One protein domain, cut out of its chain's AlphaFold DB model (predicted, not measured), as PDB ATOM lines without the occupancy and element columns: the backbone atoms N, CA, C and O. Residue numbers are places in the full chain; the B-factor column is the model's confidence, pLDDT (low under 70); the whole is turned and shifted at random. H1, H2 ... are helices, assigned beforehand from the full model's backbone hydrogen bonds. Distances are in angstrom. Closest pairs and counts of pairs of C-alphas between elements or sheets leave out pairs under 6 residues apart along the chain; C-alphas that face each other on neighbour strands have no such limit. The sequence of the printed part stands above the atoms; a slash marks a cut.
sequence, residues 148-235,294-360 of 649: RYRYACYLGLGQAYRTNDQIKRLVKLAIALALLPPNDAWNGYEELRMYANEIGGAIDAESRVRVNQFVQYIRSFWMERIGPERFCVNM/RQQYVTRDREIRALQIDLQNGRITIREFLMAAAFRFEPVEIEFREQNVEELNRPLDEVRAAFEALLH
ATOM      1  N   ARG A 148     146.570 213.205 277.228       59.56
ATOM      2  CA  ARG A 148     147.476 212.109 276.851       59.56
ATOM      3  C   ARG A 148     148.875 212.332 277.453       59.56
ATOM      4  O   ARG A 148     149.369 211.476 278.176       59.56
ATOM      5  N   TYR A 149     149.479 213.509 277.278       54.78
ATOM      6  CA  TYR A 149     150.767 213.850 277.914       54.78
ATOM      7  C   TYR A 149     150.715 213.779 279.452       54.78
ATOM      8  O   TYR A 149     151.629 213.247 280.073       54.78
ATOM      9  N   ARG A 150     149.624 214.238 280.080       58.59
ATOM     10  CA  ARG A 150     149.449 214.172 281.541       58.59
ATOM     11  C   ARG A 150     149.357 212.745 282.056       58.59
ATOM     12  O   ARG A 150     149.943 212.469 283.094       58.59
ATOM     13  N   TYR A 151     148.663 211.853 281.350       56.47
ATOM     14  CA  TYR A 151     148.630 210.442 281.727       56.47
ATOM     15  C   TYR A 151     150.017 209.796 281.579       56.47
ATOM     16  O   TYR A 151     150.443 209.063 282.463       56.47
ATOM     17  N   ALA A 152     150.783 210.150 280.539       54.59
ATOM     18  CA  ALA A 152     152.177 209.718 280.420       54.59
ATOM     19  C   ALA A 152     153.037 210.211 281.604       54.59
ATOM     20  O   ALA A 152     153.732 209.417 282.234       54.59
ATOM     21  N   CYS A 153     152.950 211.496 281.969       56.00
ATOM     22  CA  CYS A 153     153.634 212.038 283.146       56.00
ATOM     23  C   CYS A 153     153.183 211.370 284.452       56.00
ATOM     24  O   CYS A 153     154.029 211.058 285.284       56.00
ATOM     25  N   TYR A 154     151.881 211.114 284.608       56.38
ATOM     26  CA  TYR A 154     151.299 210.438 285.769       56.38
ATOM     27  C   TYR A 154     151.837 209.009 285.937       56.38
ATOM     28  O   TYR A 154     152.119 208.585 287.049       56.38
ATOM     29  N   LEU A 155     152.065 208.285 284.839       57.41
ATOM     30  CA  LEU A 155     152.697 206.960 284.864       57.41
ATOM     31  C   LEU A 155     154.206 206.998 285.179       57.41
ATOM     32  O   LEU A 155     154.853 205.953 285.198       57.41
ATOM     33  N   GLY A 156     154.795 208.179 285.386       59.97
ATOM     34  CA  GLY A 156     156.233 208.351 285.596       59.97
ATOM     35  C   GLY A 156     157.051 208.454 284.303       59.97
ATOM     36  O   GLY A 156     158.275 208.490 284.357       59.97
ATOM     37  N   LEU A 157     156.419 208.563 283.125       60.09
ATOM     38  CA  LEU A 157     157.135 208.768 281.852       60.09
ATOM     39  C   LEU A 157     157.576 210.222 281.638       60.09
ATOM     40  O   LEU A 157     158.136 210.534 280.592       60.09
ATOM     41  N   GLY A 158     157.339 211.129 282.590       59.81
ATOM     42  CA  GLY A 158     157.693 212.544 282.445       59.81
ATOM     43  C   GLY A 158     159.189 212.760 282.206       59.81
ATOM     44  O   GLY A 158     159.565 213.488 281.287       59.81
ATOM     45  N   GLN A 159     160.043 212.078 282.977       61.41
ATOM     46  CA  GLN A 159     161.491 212.139 282.786       61.41
ATOM     47  C   GLN A 159     161.918 211.422 281.500       61.41
ATOM     48  O   GLN A 159     162.678 211.981 280.712       61.41
ATOM     49  N   ALA A 160     161.352 210.242 281.234       63.03
ATOM     50  CA  ALA A 160     161.622 209.467 280.025       63.03
ATOM     51  C   ALA A 160     161.218 210.209 278.735       63.03
ATOM     52  O   ALA A 160     161.896 210.104 277.723       63.03
ATOM     53  N   TYR A 161     160.163 211.024 278.763       65.69
ATOM     54  CA  TYR A 161     159.773 211.891 277.648       65.69
ATOM     55  C   TYR A 161     160.832 212.962 277.333       65.69
ATOM     56  O   TYR A 161     160.963 213.373 276.180       65.69
ATOM     57  N   ARG A 162     161.578 213.442 278.337       66.19
ATOM     58  CA  ARG A 162     162.633 214.453 278.148       66.19
ATOM     59  C   ARG A 162     163.951 213.840 277.692       66.19
ATOM     60  O   ARG A 162     164.683 214.481 276.948       66.19
ATOM     61  N   THR A 163     164.255 212.632 278.158       69.25
ATOM     62  CA  THR A 163     165.559 211.987 277.951       69.25
ATOM     63  C   THR A 163     165.565 210.959 276.825       69.25
ATOM     64  O   THR A 163     166.629 210.666 276.287       69.25
ATOM     65  N   ASN A 164     164.404 210.410 276.451       77.31
ATOM     66  CA  ASN A 164     164.282 209.371 275.437       77.31
ATOM     67  C   ASN A 164     163.405 209.836 274.264       77.31
ATOM     68  O   ASN A 164     162.176 209.918 274.357       77.31
ATOM     69  N   ASP A 165     164.051 210.066 273.119       80.88
ATOM     70  CA  ASP A 165     163.403 210.523 271.887       80.88
ATOM     71  C   ASP A 165     162.335 209.559 271.351       80.88
ATOM     72  O   ASP A 165     161.382 209.996 270.699       80.88
ATOM     73  N   GLN A 166     162.451 208.256 271.627       83.44
ATOM     74  CA  GLN A 166     161.465 207.260 271.201       83.44
ATOM     75  C   GLN A 166     160.168 207.388 272.003       83.44
ATOM     76  O   GLN A 166     159.079 207.434 271.430       83.44
ATOM     77  N   ILE A 167     160.274 207.536 273.325       78.62
ATOM     78  CA  ILE A 167     159.116 207.757 274.205       78.62
ATOM     79  C   ILE A 167     158.503 209.130 273.919       78.62
ATOM     80  O   ILE A 167     157.279 209.256 273.806       78.62
ATOM     81  N   LYS A 168     159.344 210.148 273.702       79.31
ATOM     82  CA  LYS A 168     158.911 211.476 273.257       79.31
ATOM     83  C   LYS A 168     158.072 211.390 271.986       79.31
ATOM     84  O   LYS A 168     156.986 211.970 271.904       79.31
ATOM     85  N   ARG A 169     158.556 210.635 270.998       83.62
ATOM     86  CA  ARG A 169     157.863 210.425 269.728       83.62
ATOM     87  C   ARG A 169     156.553 209.672 269.911       83.62
ATOM     88  O   ARG A 169     155.551 210.138 269.385       83.62
ATOM     89  N   LEU A 170     156.529 208.586 270.684       84.50
ATOM     90  CA  LEU A 170     155.310 207.819 270.965       84.50
ATOM     91  C   LEU A 170     154.194 208.720 271.508       84.50
ATOM     92  O   LEU A 170     153.071 208.708 271.005       84.50
ATOM     93  N   VAL A 171     154.506 209.548 272.506       78.56
ATOM     94  CA  VAL A 171     153.516 210.457 273.090       78.56
ATOM     95  C   VAL A 171     153.033 211.474 272.053       78.56
ATOM     96  O   VAL A 171     151.835 211.726 271.958       78.56
ATOM     97  N   LYS A 172     153.925 212.013 271.215       79.44
ATOM     98  CA  LYS A 172     153.545 212.946 270.143       79.44
ATOM     99  C   LYS A 172     152.700 212.293 269.040       79.44
ATOM    100  O   LYS A 172     151.771 212.938 268.558       79.44
ATOM    101  N   LEU A 173     152.952 211.028 268.688       82.44
ATOM    102  CA  LEU A 173     152.094 210.251 267.782       82.44
ATOM    103  C   LEU A 173     150.684 210.118 268.369       82.44
ATOM    104  O   LEU A 173     149.702 210.392 267.684       82.44
ATOM    105  N   ALA A 174     150.585 209.807 269.665       82.06
ATOM    106  CA  ALA A 174     149.300 209.723 270.349       82.06
ATOM    107  C   ALA A 174     148.546 211.060 270.324       82.06
ATOM    108  O   ALA A 174     147.324 211.062 270.240       82.06
ATOM    109  N   ILE A 175     149.231 212.207 270.365       79.12
ATOM    110  CA  ILE A 175     148.608 213.534 270.204       79.12
ATOM    111  C   ILE A 175     148.129 213.740 268.762       79.12
ATOM    112  O   ILE A 175     146.997 214.176 268.552       79.12
ATOM    113  N   ALA A 176     148.959 213.376 267.781       84.06
ATOM    114  CA  ALA A 176     148.669 213.526 266.357       84.06
ATOM    115  C   ALA A 176     147.457 212.707 265.879       84.06
ATOM    116  O   ALA A 176     146.845 213.092 264.886       84.06
ATOM    117  N   LEU A 177     147.037 211.663 266.610       85.31
ATOM    118  CA  LEU A 177     145.799 210.921 266.323       85.31
ATOM    119  C   LEU A 177     144.567 211.826 266.215       85.31
ATOM    120  O   LEU A 177     143.676 211.540 265.429       85.31
ATOM    121  N   ALA A 178     144.514 212.928 266.971       84.12
ATOM    122  CA  ALA A 178     143.393 213.865 266.888       84.12
ATOM    123  C   ALA A 178     143.332 214.620 265.546       84.12
ATOM    124  O   ALA A 178     142.322 215.235 265.243       84.12
ATOM    125  N   LEU A 179     144.394 214.607 264.737       84.19
ATOM    126  CA  LEU A 179     144.402 215.251 263.424       84.19
ATOM    127  C   LEU A 179     143.970 214.320 262.284       84.19
ATOM    128  O   LEU A 179     143.791 214.805 261.162       84.19
ATOM    129  N   LEU A 180     143.834 213.017 262.542       85.38
ATOM    130  CA  LEU A 180     143.382 212.047 261.549       85.38
ATOM    131  C   LEU A 180     141.875 212.177 261.293       85.38
ATOM    132  O   LEU A 180     141.140 212.585 262.198       85.38
ATOM    133  N   PRO A 181     141.400 211.811 260.091       87.38
ATOM    134  CA  PRO A 181     139.980 211.569 259.865       87.38
ATOM    135  C   PRO A 181     139.428 210.564 260.897       87.38
ATOM    136  O   PRO A 181     140.147 209.625 261.256       87.38
ATOM    137  N   PRO A 182     138.177 210.713 261.375       86.50
ATOM    138  CA  PRO A 182     137.584 209.785 262.344       86.50
ATOM    139  C   PRO A 182     137.656 208.315 261.904       86.50
ATOM    140  O   PRO A 182     138.045 207.456 262.696       86.50
ATOM    141  N   ASN A 183     137.389 208.055 260.621       89.50
ATOM    142  CA  ASN A 183     137.435 206.719 260.017       89.50
ATOM    143  C   ASN A 183     138.836 206.083 260.068       89.50
ATOM    144  O   ASN A 183     138.960 204.869 260.211       89.50
ATOM    145  N   ASP A 184     139.890 206.898 260.027       90.50
ATOM    146  CA  ASP A 184     141.282 206.438 260.034       90.50
ATOM    147  C   ASP A 184     141.899 206.400 261.438       90.50
ATOM    148  O   ASP A 184     143.020 205.920 261.617       90.50
ATOM    149  N   ALA A 185     141.200 206.892 262.463       89.38
ATOM    150  CA  ALA A 185     141.756 207.016 263.807       89.38
ATOM    151  C   ALA A 185     142.104 205.660 264.442       89.38
ATOM    152  O   ALA A 185     143.106 205.562 265.153       89.38
ATOM    153  N   TRP A 186     141.320 204.611 264.161       93.19
ATOM    154  CA  TRP A 186     141.618 203.242 264.602       93.19
ATOM    155  C   TRP A 186     142.870 202.683 263.921       93.19
ATOM    156  O   TRP A 186     143.736 202.131 264.600       93.19
ATOM    157  N   ASN A 187     143.025 202.909 262.614       93.50
ATOM    158  CA  ASN A 187     144.240 202.544 261.881       93.50
ATOM    159  C   ASN A 187     145.460 203.303 262.431       93.50
ATOM    160  O   ASN A 187     146.525 202.724 262.638       93.50
ATOM    161  N   GLY A 188     145.293 204.585 262.768       92.19
ATOM    162  CA  GLY A 188     146.324 205.371 263.445       92.19
ATOM    163  C   GLY A 188     146.673 204.857 264.844       92.19
ATOM    164  O   GLY A 188     147.838 204.894 265.242       92.19
ATOM    165  N   TYR A 189     145.691 204.364 265.604       93.69
ATOM    166  CA  TYR A 189     145.937 203.731 266.901       93.69
ATOM    167  C   TYR A 189     146.751 202.437 266.760       93.69
ATOM    168  O   TYR A 189     147.672 202.215 267.549       93.69
ATOM    169  N   GLU A 190     146.470 201.606 265.755       94.69
ATOM    170  CA  GLU A 190     147.278 200.408 265.510       94.69
ATOM    171  C   GLU A 190     148.722 200.773 265.130       94.69
ATOM    172  O   GLU A 190     149.648 200.177 265.673       94.69
ATOM    173  N   GLU A 191     148.951 201.825 264.335       94.75
ATOM    174  CA  GLU A 191     150.307 202.348 264.075       94.75
ATOM    175  C   GLU A 191     151.014 202.819 265.359       94.75
ATOM    176  O   GLU A 191     152.197 202.541 265.572       94.75
ATOM    177  N   LEU A 192     150.290 203.486 266.266       91.38
ATOM    178  CA  LEU A 192     150.819 203.870 267.579       91.38
ATOM    179  C   LEU A 192     151.228 202.636 268.402       91.38
ATOM    180  O   LEU A 192     152.286 202.631 269.036       91.38
ATOM    181  N   ARG A 193     150.396 201.591 268.399       94.19
ATOM    182  CA  ARG A 193     150.647 200.332 269.111       94.19
ATOM    183  C   ARG A 193     151.819 199.561 268.504       94.19
ATOM    184  O   ARG A 193     152.646 199.038 269.249       94.19
ATOM    185  N   MET A 194     151.922 199.514 267.178       92.81
ATOM    186  CA  MET A 194     153.064 198.928 266.476       92.81
ATOM    187  C   MET A 194     154.356 199.653 266.852       92.81
ATOM    188  O   MET A 194     155.313 199.001 267.263       92.81
ATOM    189  N   TYR A 195     154.352 200.988 266.836       91.88
ATOM    190  CA  TYR A 195     155.506 201.779 267.260       91.88
ATOM    191  C   TYR A 195     155.897 201.507 268.722       91.88
ATOM    192  O   TYR A 195     157.079 201.371 269.027       91.88
ATOM    193  N   ALA A 196     154.925 201.359 269.630       90.31
ATOM    194  CA  ALA A 196     155.189 200.996 271.025       90.31
ATOM    195  C   ALA A 196     155.869 199.620 271.172       90.31
ATOM    196  O   ALA A 196     156.768 199.460 272.000       90.31
ATOM    197  N   ASN A 197     155.479 198.642 270.349       91.00
ATOM    198  CA  ASN A 197     156.113 197.324 270.321       91.00
ATOM    199  C   ASN A 197     157.536 197.385 269.743       91.00
ATOM    200  O   ASN A 197     158.441 196.763 270.298       91.00
ATOM    201  N   GLU A 198     157.747 198.155 268.669       91.38
ATOM    202  CA  GLU A 198     159.057 198.342 268.026       91.38
ATOM    203  C   GLU A 198     160.096 198.910 269.006       91.38
ATOM    204  O   GLU A 198     161.229 198.429 269.072       91.38
ATOM    205  N   ILE A 199     159.710 199.898 269.819       89.38
ATOM    206  CA  ILE A 199     160.616 200.519 270.797       89.38
ATOM    207  C   ILE A 199     160.803 199.666 272.060       89.38
ATOM    208  O   ILE A 199     161.702 199.936 272.854       89.38
ATOM    209  N   GLY A 200     159.999 198.615 272.252       81.75
ATOM    210  CA  GLY A 200     159.987 197.786 273.462       81.75
ATOM    211  C   GLY A 200     161.295 197.037 273.749       81.75
ATOM    212  O   GLY A 200     161.509 196.611 274.885       81.75
ATOM    213  N   GLY A 201     162.168 196.871 272.750       80.62
ATOM    214  CA  GLY A 201     163.519 196.323 272.925       80.62
ATOM    215  C   GLY A 201     164.593 197.369 273.252       80.62
ATOM    216  O   GLY A 201     165.670 197.004 273.709       80.62
ATOM    217  N   ALA A 202     164.310 198.654 273.021       80.44
ATOM    218  CA  ALA A 202     165.250 199.767 273.171       80.44
ATOM    219  C   ALA A 202     165.031 200.589 274.458       80.44
ATOM    220  O   ALA A 202     165.796 201.509 274.747       80.44
ATOM    221  N   ILE A 203     163.995 200.259 275.230       84.12
ATOM    222  CA  ILE A 203     163.649 200.897 276.502       84.12
ATOM    223  C   ILE A 203     163.783 199.898 277.650       84.12
ATOM    224  O   ILE A 203     163.657 198.686 277.460       84.12
ATOM    225  N   ASP A 204     164.031 200.405 278.855       82.50
ATOM    226  CA  ASP A 204     164.119 199.574 280.049       82.50
ATOM    227  C   ASP A 204     162.769 198.902 280.375       82.50
ATOM    228  O   ASP A 204     161.694 199.323 279.929       82.50
ATOM    229  N   ALA A 205     162.825 197.822 281.157       78.56
ATOM    230  CA  ALA A 205     161.652 197.009 281.467       78.56
ATOM    231  C   ALA A 205     160.537 197.807 282.169       78.56
ATOM    232  O   ALA A 205     159.361 197.513 281.953       78.56
ATOM    233  N   GLU A 206     160.893 198.814 282.967       75.31
ATOM    234  CA  GLU A 206     159.958 199.646 283.718       75.31
ATOM    235  C   GLU A 206     159.245 200.642 282.787       75.31
ATOM    236  O   GLU A 206     158.014 200.703 282.744       75.31
ATOM    237  N   SER A 207     160.004 201.353 281.949       76.31
ATOM    238  CA  SER A 207     159.470 202.228 280.901       76.31
ATOM    239  C   SER A 207     158.585 201.471 279.915       76.31
ATOM    240  O   SER A 207     157.564 202.001 279.481       76.31
ATOM    241  N   ARG A 208     158.911 200.212 279.599       81.00
ATOM    242  CA  ARG A 208     158.078 199.358 278.739       81.00
ATOM    243  C   ARG A 208     156.701 199.083 279.334       81.00
ATOM    244  O   ARG A 208     155.705 199.155 278.615       81.00
ATOM    245  N   VAL A 209     156.622 198.795 280.634       75.19
ATOM    246  CA  VAL A 209     155.334 198.610 281.326       75.19
ATOM    247  C   VAL A 209     154.510 199.895 281.249       75.19
ATOM    248  O   VAL A 209     153.350 199.856 280.837       75.19
ATOM    249  N   ARG A 210     155.128 201.040 281.549       76.06
ATOM    250  CA  ARG A 210     154.474 202.356 281.504       76.06
ATOM    251  C   ARG A 210     153.998 202.735 280.098       76.06
ATOM    252  O   ARG A 210     152.896 203.250 279.933       76.06
ATOM    253  N   VAL A 211     154.795 202.459 279.067       79.25
ATOM    254  CA  VAL A 211     154.429 202.677 277.658       79.25
ATOM    255  C   VAL A 211     153.202 201.848 277.274       79.25
ATOM    256  O   VAL A 211     152.265 202.380 276.680       79.25
ATOM    257  N   ASN A 212     153.158 200.574 277.665       80.69
ATOM    258  CA  ASN A 212     152.007 199.712 277.396       80.69
ATOM    259  C   ASN A 212     150.745 200.197 278.122       80.69
ATOM    260  O   ASN A 212     149.668 200.231 277.528       80.69
ATOM    261  N   GLN A 213     150.875 200.637 279.377       73.44
ATOM    262  CA  GLN A 213     149.773 201.254 280.123       73.44
ATOM    263  C   GLN A 213     149.267 202.526 279.429       73.44
ATOM    264  O   GLN A 213     148.061 202.716 279.278       73.44
ATOM    265  N   PHE A 214     150.181 203.371 278.943       78.69
ATOM    266  CA  PHE A 214     149.845 204.581 278.201       78.69
ATOM    267  C   PHE A 214     149.059 204.272 276.917       78.69
ATOM    268  O   PHE A 214     147.995 204.850 276.693       78.69
ATOM    269  N   VAL A 215     149.526 203.325 276.099       82.56
ATOM    270  CA  VAL A 215     148.837 202.907 274.863       82.56
ATOM    271  C   VAL A 215     147.464 202.294 275.163       82.56
ATOM    272  O   VAL A 215     146.495 202.569 274.451       82.56
ATOM    273  N   GLN A 216     147.336 201.522 276.245       79.62
ATOM    274  CA  GLN A 216     146.058 200.941 276.663       79.62
ATOM    275  C   GLN A 216     145.051 202.003 277.137       79.62
ATOM    276  O   GLN A 216     143.847 201.886 276.888       79.62
ATOM    277  N   TYR A 217     145.526 203.072 277.778       79.75
ATOM    278  CA  TYR A 217     144.691 204.226 278.104       79.75
ATOM    279  C   TYR A 217     144.181 204.936 276.848       79.75
ATOM    280  O   TYR A 217     142.997 205.265 276.777       79.75
ATOM    281  N   ILE A 218     145.030 205.127 275.829       79.88
ATOM    282  CA  ILE A 218     144.589 205.722 274.557       79.88
ATOM    283  C   ILE A 218     143.443 204.912 273.950       79.88
ATOM    284  O   ILE A 218     142.441 205.496 273.545       79.88
ATOM    285  N   ARG A 219     143.540 203.583 273.958       84.75
ATOM    286  CA  ARG A 219     142.461 202.712 273.491       84.75
ATOM    287  C   ARG A 219     141.180 202.880 274.303       84.75
ATOM    288  O   ARG A 219     140.168 203.326 273.776       84.75
ATOM    289  N   SER A 220     141.241 202.545 275.587       69.56
ATOM    290  CA  SER A 220     140.048 202.435 276.435       69.56
ATOM    291  C   SER A 220     139.336 203.771 276.645       69.56
ATOM    292  O   SER A 220     138.108 203.841 276.638       69.56
ATOM    293  N   PHE A 221     140.094 204.858 276.791       70.94
ATOM    294  CA  PHE A 221     139.519 206.175 277.012       70.94
ATOM    295  C   PHE A 221     139.220 206.896 275.697       70.94
ATOM    296  O   PHE A 221     138.085 207.302 275.470       70.94
ATOM    297  N   TRP A 222     140.206 207.068 274.812       78.81
ATOM    298  CA  TRP A 222     140.015 207.903 273.622       78.81
ATOM    299  C   TRP A 222     139.309 207.178 272.482       78.81
ATOM    300  O   TRP A 222     138.449 207.785 271.852       78.81
ATOM    301  N   MET A 223     139.630 205.909 272.227       83.56
ATOM    302  CA  MET A 223     139.047 205.170 271.099       83.56
ATOM    303  C   MET A 223     137.706 204.528 271.452       83.56
ATOM    304  O   MET A 223     136.759 204.646 270.686       83.56
ATOM    305  N   GLU A 224     137.601 203.886 272.617       77.00
ATOM    306  CA  GLU A 224     136.404 203.130 273.006       77.00
ATOM    307  C   GLU A 224     135.369 204.022 273.712       77.00
ATOM    308  O   GLU A 224     134.210 204.066 273.304       77.00
ATOM    309  N   ARG A 225     135.767 204.774 274.750       68.44
ATOM    310  CA  ARG A 225     134.830 205.607 275.527       68.44
ATOM    311  C   ARG A 225     134.481 206.927 274.841       68.44
ATOM    312  O   ARG A 225     133.306 207.272 274.751       68.44
ATOM    313  N   ILE A 226     135.477 207.693 274.390       71.38
ATOM    314  CA  ILE A 226     135.247 208.969 273.699       71.38
ATOM    315  C   ILE A 226     134.946 208.738 272.220       71.38
ATOM    316  O   ILE A 226     134.019 209.350 271.722       71.38
ATOM    317  N   GLY A 227     135.617 207.838 271.517       76.88
ATOM    318  CA  GLY A 227     135.325 207.585 270.106       76.88
ATOM    319  C   GLY A 227     135.949 208.621 269.150       76.88
ATOM    320  O   GLY A 227     135.932 209.823 269.446       76.88
ATOM    321  N   PRO A 228     136.470 208.186 267.984       81.19
ATOM    322  CA  PRO A 228     137.104 209.053 266.982       81.19
ATOM    323  C   PRO A 228     136.283 210.268 266.556       81.19
ATOM    324  O   PRO A 228     136.812 211.376 266.505       81.19
ATOM    325  N   GLU A 229     134.977 210.085 266.357       77.12
ATOM    326  CA  GLU A 229     134.047 211.141 265.933       77.12
ATOM    327  C   GLU A 229     134.011 212.351 266.869       77.12
ATOM    328  O   GLU A 229     133.626 213.444 266.460       77.12
ATOM    329  N   ARG A 230     134.387 212.168 268.144       66.12
ATOM    330  CA  ARG A 230     134.318 213.221 269.163       66.12
ATOM    331  C   ARG A 230     135.640 213.944 269.387       66.12
ATOM    332  O   ARG A 230     135.609 215.137 269.682       66.12
ATOM    333  N   PHE A 231     136.782 213.261 269.278       72.56
ATOM    334  CA  PHE A 231     138.086 213.880 269.561       72.56
ATOM    335  C   PHE A 231     138.894 214.245 268.312       72.56
ATOM    336  O   PHE A 231     139.840 215.028 268.433       72.56
ATOM    337  N   CYS A 232     138.583 213.672 267.145       79.62
ATOM    338  CA  CYS A 232     139.245 214.052 265.906       79.62
ATOM    339  C   CYS A 232     138.785 215.447 265.464       79.62
ATOM    340  O   CYS A 232     137.599 215.757 265.463       79.62
ATOM    341  N   VAL A 233     139.754 216.276 265.089       78.62
ATOM    342  CA  VAL A 233     139.612 217.678 264.663       78.62
ATOM    343  C   VAL A 233     140.201 217.858 263.261       78.62
ATOM    344  O   VAL A 233     140.919 218.820 262.962       78.62
ATOM    345  N   ASN A 234     139.997 216.850 262.408       78.81
ATOM    346  CA  ASN A 234     140.498 216.838 261.040       78.81
ATOM    347  C   ASN A 234     139.869 217.985 260.239       78.81
ATOM    348  O   ASN A 234     138.665 218.191 260.307       78.81
ATOM    349  N   MET A 235     140.693 218.752 259.518       75.00
ATOM    350  CA  MET A 235     140.286 219.922 258.721       75.00
ATOM    351  C   MET A 235     139.586 221.069 259.475       75.00
ATOM    352  O   MET A 235     139.373 222.133 258.888       75.00
ATOM    353  N   ARG A 294     150.314 234.822 265.888       61.94
ATOM    354  CA  ARG A 294     151.766 234.725 265.686       61.94
ATOM    355  C   ARG A 294     152.037 233.915 264.419       61.94
ATOM    356  O   ARG A 294     151.480 232.829 264.258       61.94
ATOM    357  N   GLN A 295     152.928 234.417 263.567       65.88
ATOM    358  CA  GLN A 295     153.244 233.819 262.265       65.88
ATOM    359  C   GLN A 295     153.619 232.333 262.372       65.88
ATOM    360  O   GLN A 295     153.195 231.539 261.543       65.88
ATOM    361  N   GLN A 296     154.307 231.935 263.449       62.94
ATOM    362  CA  GLN A 296     154.640 230.537 263.740       62.94
ATOM    363  C   GLN A 296     153.417 229.602 263.788       62.94
ATOM    364  O   GLN A 296     153.486 228.481 263.297       62.94
ATOM    365  N   TYR A 297     152.284 230.054 264.341       67.00
ATOM    366  CA  TYR A 297     151.068 229.240 264.424       67.00
ATOM    367  C   TYR A 297     150.362 229.166 263.074       67.00
ATOM    368  O   TYR A 297     149.896 228.100 262.697       67.00
ATOM    369  N   VAL A 298     150.361 230.268 262.318       69.50
ATOM    370  CA  VAL A 298     149.794 230.316 260.961       69.50
ATOM    371  C   VAL A 298     150.557 229.385 260.019       69.50
ATOM    372  O   VAL A 298     149.941 228.607 259.297       69.50
ATOM    373  N   THR A 299     151.891 229.432 260.046       70.62
ATOM    374  CA  THR A 299     152.736 228.521 259.266       70.62
ATOM    375  C   THR A 299     152.459 227.074 259.653       70.62
ATOM    376  O   THR A 299     152.170 226.260 258.781       70.62
ATOM    377  N   ARG A 300     152.428 226.768 260.956       72.25
ATOM    378  CA  ARG A 300     152.155 225.414 261.439       72.25
ATOM    379  C   ARG A 300     150.778 224.895 261.021       72.25
ATOM    380  O   ARG A 300     150.653 223.738 260.635       72.25
ATOM    381  N   ASP A 301     149.743 225.728 261.092       75.69
ATOM    382  CA  ASP A 301     148.389 225.328 260.702       75.69
ATOM    383  C   ASP A 301     148.281 225.050 259.204       75.69
ATOM    384  O   ASP A 301     147.597 224.100 258.825       75.69
ATOM    385  N   ARG A 302     148.992 225.821 258.367       77.50
ATOM    386  CA  ARG A 302     149.105 225.551 256.925       77.50
ATOM    387  C   ARG A 302     149.800 224.224 256.650       77.50
ATOM    388  O   ARG A 302     149.336 223.460 255.816       77.50
ATOM    389  N   GLU A 303     150.883 223.936 257.361       80.06
ATOM    390  CA  GLU A 303     151.639 222.693 257.192       80.06
ATOM    391  C   GLU A 303     150.842 221.463 257.645       80.06
ATOM    392  O   GLU A 303     150.841 220.449 256.957       80.06
ATOM    393  N   ILE A 304     150.121 221.556 258.768       82.44
ATOM    394  CA  ILE A 304     149.215 220.488 259.220       82.44
ATOM    395  C   ILE A 304     148.104 220.262 258.190       82.44
ATOM    396  O   ILE A 304     147.801 219.117 257.868       82.44
ATOM    397  N   ARG A 305     147.532 221.340 257.640       83.06
ATOM    398  CA  ARG A 305     146.501 221.245 256.602       83.06
ATOM    399  C   ARG A 305     147.038 220.592 255.327       83.06
ATOM    400  O   ARG A 305     146.357 219.746 254.766       83.06
ATOM    401  N   ALA A 306     148.259 220.923 254.908       86.12
ATOM    402  CA  ALA A 306     148.903 220.269 253.771       86.12
ATOM    403  C   ALA A 306     149.056 218.755 254.000       86.12
ATOM    404  O   ALA A 306     148.654 217.972 253.148       86.12
ATOM    405  N   LEU A 307     149.523 218.338 255.184       86.06
ATOM    406  CA  LEU A 307     149.624 216.918 255.541       86.06
ATOM    407  C   LEU A 307     148.258 216.213 255.550       86.06
ATOM    408  O   LEU A 307     148.158 215.073 255.112       86.06
ATOM    409  N   GLN A 308     147.205 216.873 256.040       87.69
ATOM    410  CA  GLN A 308     145.848 216.310 256.039       87.69
ATOM    411  C   GLN A 308     145.324 216.111 254.611       87.69
ATOM    412  O   GLN A 308     144.750 215.066 254.317       87.69
ATOM    413  N   ILE A 309     145.583 217.071 253.719       88.75
ATOM    414  CA  ILE A 309     145.233 216.984 252.294       88.75
ATOM    415  C   ILE A 309     146.037 215.878 251.600       88.75
ATOM    416  O   ILE A 309     145.484 215.108 250.816       88.75
ATOM    417  N   ASP A 310     147.335 215.765 251.872       90.25
ATOM    418  CA  ASP A 310     148.175 214.723 251.277       90.25
ATOM    419  C   ASP A 310     147.757 213.318 251.737       90.25
ATOM    420  O   ASP A 310     147.771 212.392 250.926       90.25
ATOM    421  N   LEU A 311     147.323 213.165 252.996       92.19
ATOM    422  CA  LEU A 311     146.758 211.914 253.507       92.19
ATOM    423  C   LEU A 311     145.432 211.572 252.811       92.19
ATOM    424  O   LEU A 311     145.272 210.453 252.337       92.19
ATOM    425  N   GLN A 312     144.510 212.535 252.694       88.62
ATOM    426  CA  GLN A 312     143.225 212.340 252.001       88.62
ATOM    427  C   GLN A 312     143.409 211.947 250.531       88.62
ATOM    428  O   GLN A 312     142.667 211.123 250.007       88.62
ATOM    429  N   ASN A 313     144.428 212.500 249.874       90.19
ATOM    430  CA  ASN A 313     144.772 212.171 248.492       90.19
ATOM    431  C   ASN A 313     145.582 210.869 248.352       90.19
ATOM    432  O   ASN A 313     146.004 210.539 247.244       90.19
ATOM    433  N   GLY A 314     145.868 210.162 249.452       89.06
ATOM    434  CA  GLY A 314     146.661 208.930 249.450       89.06
ATOM    435  C   GLY A 314     148.131 209.121 249.056       89.06
ATOM    436  O   GLY A 314     148.789 208.158 248.669       89.06
ATOM    437  N   ARG A 315     148.664 210.350 249.122       91.00
ATOM    438  CA  ARG A 315     150.073 210.650 248.796       91.00
ATOM    439  C   ARG A 315     151.034 210.252 249.909       91.00
ATOM    440  O   ARG A 315     152.215 210.052 249.642       91.00
ATOM    441  N   ILE A 316     150.530 210.188 251.138       93.50
ATOM    442  CA  ILE A 316     151.259 209.734 252.320       93.50
ATOM    443  C   ILE A 316     150.420 208.703 253.069       93.50
ATOM    444  O   ILE A 316     149.191 208.755 253.071       93.50
ATOM    445  N   THR A 317     151.096 207.776 253.731       94.81
ATOM    446  CA  THR A 317     150.479 206.782 254.613       94.81
ATOM    447  C   THR A 317     150.092 207.392 255.964       94.81
ATOM    448  O   THR A 317     150.611 208.434 256.375       94.81
ATOM    449  N   ILE A 318     149.224 206.707 256.720       92.06
ATOM    450  CA  ILE A 318     148.854 207.105 258.092       92.06
ATOM    451  C   ILE A 318     150.099 207.198 258.987       92.06
ATOM    452  O   ILE A 318     150.247 208.151 259.754       92.06
ATOM    453  N   ARG A 319     151.034 206.250 258.857       91.94
ATOM    454  CA  ARG A 319     152.296 206.247 259.604       91.94
ATOM    455  C   ARG A 319     153.143 207.480 259.290       91.94
ATOM    456  O   ARG A 319     153.603 208.156 260.211       91.94
ATOM    457  N   GLU A 320     153.323 207.806 258.012       90.94
ATOM    458  CA  GLU A 320     154.073 208.993 257.574       90.94
ATOM    459  C   GLU A 320     153.407 210.288 258.036       90.94
ATOM    460  O   GLU A 320     154.091 211.180 258.545       90.94
ATOM    461  N   PHE A 321     152.076 210.366 257.944       91.88
ATOM    462  CA  PHE A 321     151.304 211.485 258.473       91.88
ATOM    463  C   PHE A 321     151.552 211.668 259.970       91.88
ATOM    464  O   PHE A 321     151.921 212.760 260.403       91.88
ATOM    465  N   LEU A 322     151.394 210.606 260.768       87.12
ATOM    466  CA  LEU A 322     151.569 210.678 262.216       87.12
ATOM    467  C   LEU A 322     152.999 211.087 262.577       87.12
ATOM    468  O   LEU A 322     153.187 211.953 263.432       87.12
ATOM    469  N   MET A 323     154.003 210.533 261.893       86.50
ATOM    470  CA  MET A 323     155.400 210.915 262.094       86.50
ATOM    471  C   MET A 323     155.647 212.387 261.752       86.50
ATOM    472  O   MET A 323     156.264 213.090 262.551       86.50
ATOM    473  N   ALA A 324     155.149 212.877 260.617       82.62
ATOM    474  CA  ALA A 324     155.334 214.261 260.184       82.62
ATOM    475  C   ALA A 324     154.582 215.266 261.075       82.62
ATOM    476  O   ALA A 324     155.121 216.326 261.418       82.62
ATOM    477  N   ALA A 325     153.358 214.924 261.485       80.56
ATOM    478  CA  ALA A 325     152.518 215.739 262.352       80.56
ATOM    479  C   ALA A 325     153.060 215.794 263.787       80.56
ATOM    480  O   ALA A 325     153.043 216.860 264.404       80.56
ATOM    481  N   ALA A 326     153.612 214.690 264.306       76.19
ATOM    482  CA  ALA A 326     154.201 214.617 265.643       76.19
ATOM    483  C   ALA A 326     155.285 215.688 265.872       76.19
ATOM    484  O   ALA A 326     155.329 216.296 266.940       76.19
ATOM    485  N   PHE A 327     156.110 215.999 264.867       71.81
ATOM    486  CA  PHE A 327     157.141 217.043 264.972       71.81
ATOM    487  C   PHE A 327     156.591 218.466 265.124       71.81
ATOM    488  O   PHE A 327     157.326 219.364 265.526       71.81
ATOM    489  N   ARG A 328     155.310 218.696 264.820       68.25
ATOM    490  CA  ARG A 328     154.685 220.027 264.886       68.25
ATOM    491  C   ARG A 328     154.146 220.357 266.281       68.25
ATOM    492  O   ARG A 328     153.742 221.495 266.546       68.25
ATOM    493  N   PHE A 329     154.158 219.389 267.192       61.44
ATOM    494  CA  PHE A 329     153.733 219.563 268.574       61.44
ATOM    495  C   PHE A 329     154.943 219.588 269.506       61.44
ATOM    496  O   PHE A 329     155.690 218.614 269.576       61.44
ATOM    497  N   GLU A 330     155.107 220.670 270.268       56.16
ATOM    498  CA  GLU A 330     155.909 220.664 271.494       56.16
ATOM    499  C   GLU A 330     154.954 220.965 272.658       56.16
ATOM    500  O   GLU A 330     154.361 222.050 272.682       56.16
ATOM    501  N   PRO A 331     154.691 220.000 273.557       50.59
ATOM    502  CA  PRO A 331     153.929 220.269 274.767       50.59
ATOM    503  C   PRO A 331     154.731 221.210 275.674       50.59
ATOM    504  O   PRO A 331     155.959 221.173 275.688       50.59
ATOM    505  N   VAL A 332     154.032 222.062 276.425       45.28
ATOM    506  CA  VAL A 332     154.658 222.936 277.427       45.28
ATOM    507  C   VAL A 332     155.313 222.057 278.496       45.28
ATOM    508  O   VAL A 332     154.678 221.130 279.000       45.28
ATOM    509  N   GLU A 333     156.578 222.324 278.823       42.84
ATOM    510  CA  GLU A 333     157.297 221.600 279.873       42.84
ATOM    511  C   GLU A 333     156.678 221.910 281.243       42.84
ATOM    512  O   GLU A 333     156.552 223.069 281.630       42.84
ATOM    513  N   ILE A 334     156.271 220.866 281.971       43.41
ATOM    514  CA  ILE A 334     155.724 220.977 283.328       43.41
ATOM    515  C   ILE A 334     156.675 220.249 284.280       43.41
ATOM    516  O   ILE A 334     157.001 219.078 284.062       43.41
ATOM    517  N   GLU A 335     157.118 220.919 285.342       35.94
ATOM    518  CA  GLU A 335     157.746 220.266 286.494       35.94
ATOM    519  C   GLU A 335     156.656 219.567 287.317       35.94
ATOM    520  O   GLU A 335     155.869 220.206 288.014       35.94
ATOM    521  N   PHE A 336     156.571 218.240 287.222       37.75
ATOM    522  CA  PHE A 336     155.791 217.454 288.174       37.75
ATOM    523  C   PHE A 336     156.639 217.226 289.428       37.75
ATOM    524  O   PHE A 336     157.771 216.761 289.325       37.75
ATOM    525  N   ARG A 337     156.089 217.500 290.620       37.09
ATOM    526  CA  ARG A 337     156.587 216.863 291.847       37.09
ATOM    527  C   ARG A 337     156.238 215.383 291.739       37.09
ATOM    528  O   ARG A 337     155.055 215.049 291.749       37.09
ATOM    529  N   GLU A 338     157.248 214.535 291.589       38.62
ATOM    530  CA  GLU A 338     157.092 213.080 291.624       38.62
ATOM    531  C   GLU A 338     156.305 212.698 292.886       38.62
ATOM    532  O   GLU A 338     156.692 213.047 294.004       38.62
ATOM    533  N   GLN A 339     155.146 212.058 292.713       42.41
ATOM    534  CA  GLN A 339     154.438 211.436 293.829       42.41
ATOM    535  C   GLN A 339     155.029 210.045 294.080       42.41
ATOM    536  O   GLN A 339     155.468 209.369 293.150       42.41
ATOM    537  N   ASN A 340     155.083 209.671 295.363       37.91
ATOM    538  CA  ASN A 340     155.784 208.505 295.896       37.91
ATOM    539  C   ASN A 340     155.526 207.204 295.117       37.91
ATOM    540  O   ASN A 340     154.395 206.863 294.776       37.91
ATOM    541  N   VAL A 341     156.601 206.422 294.992       39.00
ATOM    542  CA  VAL A 341     156.707 205.074 294.398       39.00
ATOM    543  C   VAL A 341     155.632 204.081 294.901       39.00
ATOM    544  O   VAL A 341     155.335 203.094 294.239       39.00
ATOM    545  N   GLU A 342     154.990 204.352 296.040       41.19
ATOM    546  CA  GLU A 342     153.947 203.513 296.650       41.19
ATOM    547  C   GLU A 342     152.573 203.576 295.946       41.19
ATOM    548  O   GLU A 342     151.792 202.634 296.077       41.19
ATOM    549  N   GLU A 343     152.267 204.609 295.146       42.44
ATOM    550  CA  GLU A 343     151.049 204.628 294.302       42.44
ATOM    551  C   GLU A 343     151.185 203.802 293.008       42.44
ATOM    552  O   GLU A 343     150.183 203.494 292.361       42.44
ATOM    553  N   LEU A 344     152.406 203.373 292.668       37.91
ATOM    554  CA  LEU A 344     152.762 202.698 291.415       37.91
ATOM    555  C   LEU A 344     152.305 201.223 291.340       37.91
ATOM    556  O   LEU A 344     152.305 200.634 290.263       37.91
ATOM    557  N   ASN A 345     151.890 200.637 292.472       41.06
ATOM    558  CA  ASN A 345     151.413 199.249 292.584       41.06
ATOM    559  C   ASN A 345     149.877 199.115 292.627       41.06
ATOM    560  O   ASN A 345     149.367 198.018 292.872       41.06
ATOM    561  N   ARG A 346     149.114 200.199 292.421       45.53
ATOM    562  CA  ARG A 346     147.645 200.117 292.388       45.53
ATOM    563  C   ARG A 346     147.143 199.467 291.086       45.53
ATOM    564  O   ARG A 346     147.701 199.737 290.020       45.53
ATOM    565  N   PRO A 347     146.076 198.646 291.141       47.66
ATOM    566  CA  PRO A 347     145.413 198.109 289.956       47.66
ATOM    567  C   PRO A 347     145.061 199.206 288.941       47.66
ATOM    568  O   PRO A 347     144.617 200.294 289.311       47.66
ATOM    569  N   LEU A 348     145.224 198.907 287.647       47.62
ATOM    570  CA  LEU A 348     145.036 199.850 286.532       47.62
ATOM    571  C   LEU A 348     143.670 200.563 286.574       47.62
ATOM    572  O   LEU A 348     143.569 201.745 286.241       47.62
ATOM    573  N   ASP A 349     142.632 199.854 287.019       47.03
ATOM    574  CA  ASP A 349     141.276 200.381 287.154       47.03
ATOM    575  C   ASP A 349     141.155 201.447 288.254       47.03
ATOM    576  O   ASP A 349     140.392 202.395 288.089       47.03
ATOM    577  N   GLU A 350     141.937 201.349 289.333       48.97
ATOM    578  CA  GLU A 350     141.960 202.331 290.427       48.97
ATOM    579  C   GLU A 350     142.713 203.600 290.026       48.97
ATOM    580  O   GLU A 350     142.256 204.711 290.295       48.97
ATOM    581  N   VAL A 351     143.835 203.441 289.321       46.38
ATOM    582  CA  VAL A 351     144.611 204.552 288.750       46.38
ATOM    583  C   VAL A 351     143.779 205.323 287.721       46.38
ATOM    584  O   VAL A 351     143.723 206.555 287.741       46.38
ATOM    585  N   ARG A 352     143.074 204.594 286.847       52.34
ATOM    586  CA  ARG A 352     142.130 205.167 285.886       52.34
ATOM    587  C   ARG A 352     140.982 205.875 286.602       52.34
ATOM    588  O   ARG A 352     140.720 207.033 286.296       52.34
ATOM    589  N   ALA A 353     140.327 205.222 287.562       53.50
ATOM    590  CA  ALA A 353     139.205 205.801 288.298       53.50
ATOM    591  C   ALA A 353     139.605 207.071 289.067       53.50
ATOM    592  O   ALA A 353     138.840 208.032 289.090       53.50
ATOM    593  N   ALA A 354     140.811 207.120 289.640       46.81
ATOM    594  CA  ALA A 354     141.332 208.306 290.317       46.81
ATOM    595  C   ALA A 354     141.577 209.473 289.343       46.81
ATOM    596  O   ALA A 354     141.175 210.607 289.619       46.81
ATOM    597  N   PHE A 355     142.182 209.205 288.180       46.59
ATOM    598  CA  PHE A 355     142.407 210.222 287.147       46.59
ATOM    599  C   PHE A 355     141.095 210.692 286.494       46.59
ATOM    600  O   PHE A 355     140.916 211.878 286.226       46.59
ATOM    601  N   GLU A 356     140.134 209.793 286.289       52.34
ATOM    602  CA  GLU A 356     138.805 210.118 285.763       52.34
ATOM    603  C   GLU A 356     137.942 210.894 286.771       52.34
ATOM    604  O   GLU A 356     137.229 211.819 286.376       52.34
ATOM    605  N   ALA A 357     138.054 210.589 288.069       49.09
ATOM    606  CA  ALA A 357     137.420 211.358 289.139       49.09
ATOM    607  C   ALA A 357     137.969 212.795 289.212       49.09
ATOM    608  O   ALA A 357     137.193 213.735 289.401       49.09
ATOM    609  N   LEU A 358     139.277 212.970 288.987       44.62
ATOM    610  CA  LEU A 358     139.935 214.276 288.825       44.62
ATOM    611  C   LEU A 358     139.432 215.050 287.593       44.62
ATOM    612  O   LEU A 358     139.420 216.278 287.609       44.62
ATOM    613  N   LEU A 359     138.996 214.350 286.542       42.16
ATOM    614  CA  LEU A 359     138.432 214.938 285.322       42.16
ATOM    615  C   LEU A 359     136.900 215.109 285.364       42.16
ATOM    616  O   LEU A 359     136.324 215.612 284.399       42.16
ATOM    617  N   HIS A 360     136.242 214.716 286.463       46.31
ATOM    618  CA  HIS A 360     134.785 214.771 286.654       46.31
ATOM    619  C   HIS A 360     133.961 214.099 285.538       46.31
ATOM    620  O   HIS A 360     132.833 214.512 285.264       46.31
TER     621      HIS A 360
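This is residues 148 to 235 and 294 to 360 of the 649 residues of the protein "RING-type domain-containing protein" of Daphnia magna (UniProt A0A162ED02). Helices H1 to H4 form an up-and-down bundle, each running against the one before; the hairpin of H6 and H7 packs on it at one end of the longest axis, H7 crossing H2 and H3, with H6 beyond. Residues 327 to 340 then lead to the other end, where H8 and H9 sit loosely near the bundle. The printed part has 155 residues with nine named helices, H1 to H9 in order, and no named strand: all helix. It is compact, with a radius of gyration of the C-alphas of 16.0 A and spans of 49 by 34 by 31 A.

Find C-alpha 148 at (147.476, 212.109, 276.851); H1 runs from there to residue 163, with a kink of 106 degrees near residue 156. Next come H2, residues 165 to 179, 21.3 A; H3, 182 to 199, 26.2 A; H4, 205 to 226, 30.0 A; and H5, 228 to 231. After the cut find H6, 295 to 312, 25.8 A; H7, 318 to 326; H8, 341 to 345; and H9, 348 to 358, ending at (139.935, 214.276, 288.825).

Look first at the hub, H3: it touches H2 at Ala 185 and Leu 177, C-alphas 6.2 A apart, and H4 at Arg 193 and Val 215, 6.6 A. H7 is about perpendicular to H2, at 73 degrees, and touches it at Ala 326 and Lys 172, 4.8 A. H9 is near H1 and H4. Every O i to N i+4 pair is within hydrogen-bond range in H6, H7 and H9; H1 has 6 of 12, H2 9 of 11, H3 12 of 14, H4 15 of 18, and H8 0 of 1, with 1 of 2 O i to N i+3 pairs; H5 is too short for an i+4 pair.

C-alphas 313 and 342 are farthest apart, 49.8 A. Residues 236 to 293 are not printed; C-alphas 235 and 294 are 20.0 A apart. The link from H7 to H8 is long. Confidence is low at 57 residues, among them 148 to 163 and 328 to 360.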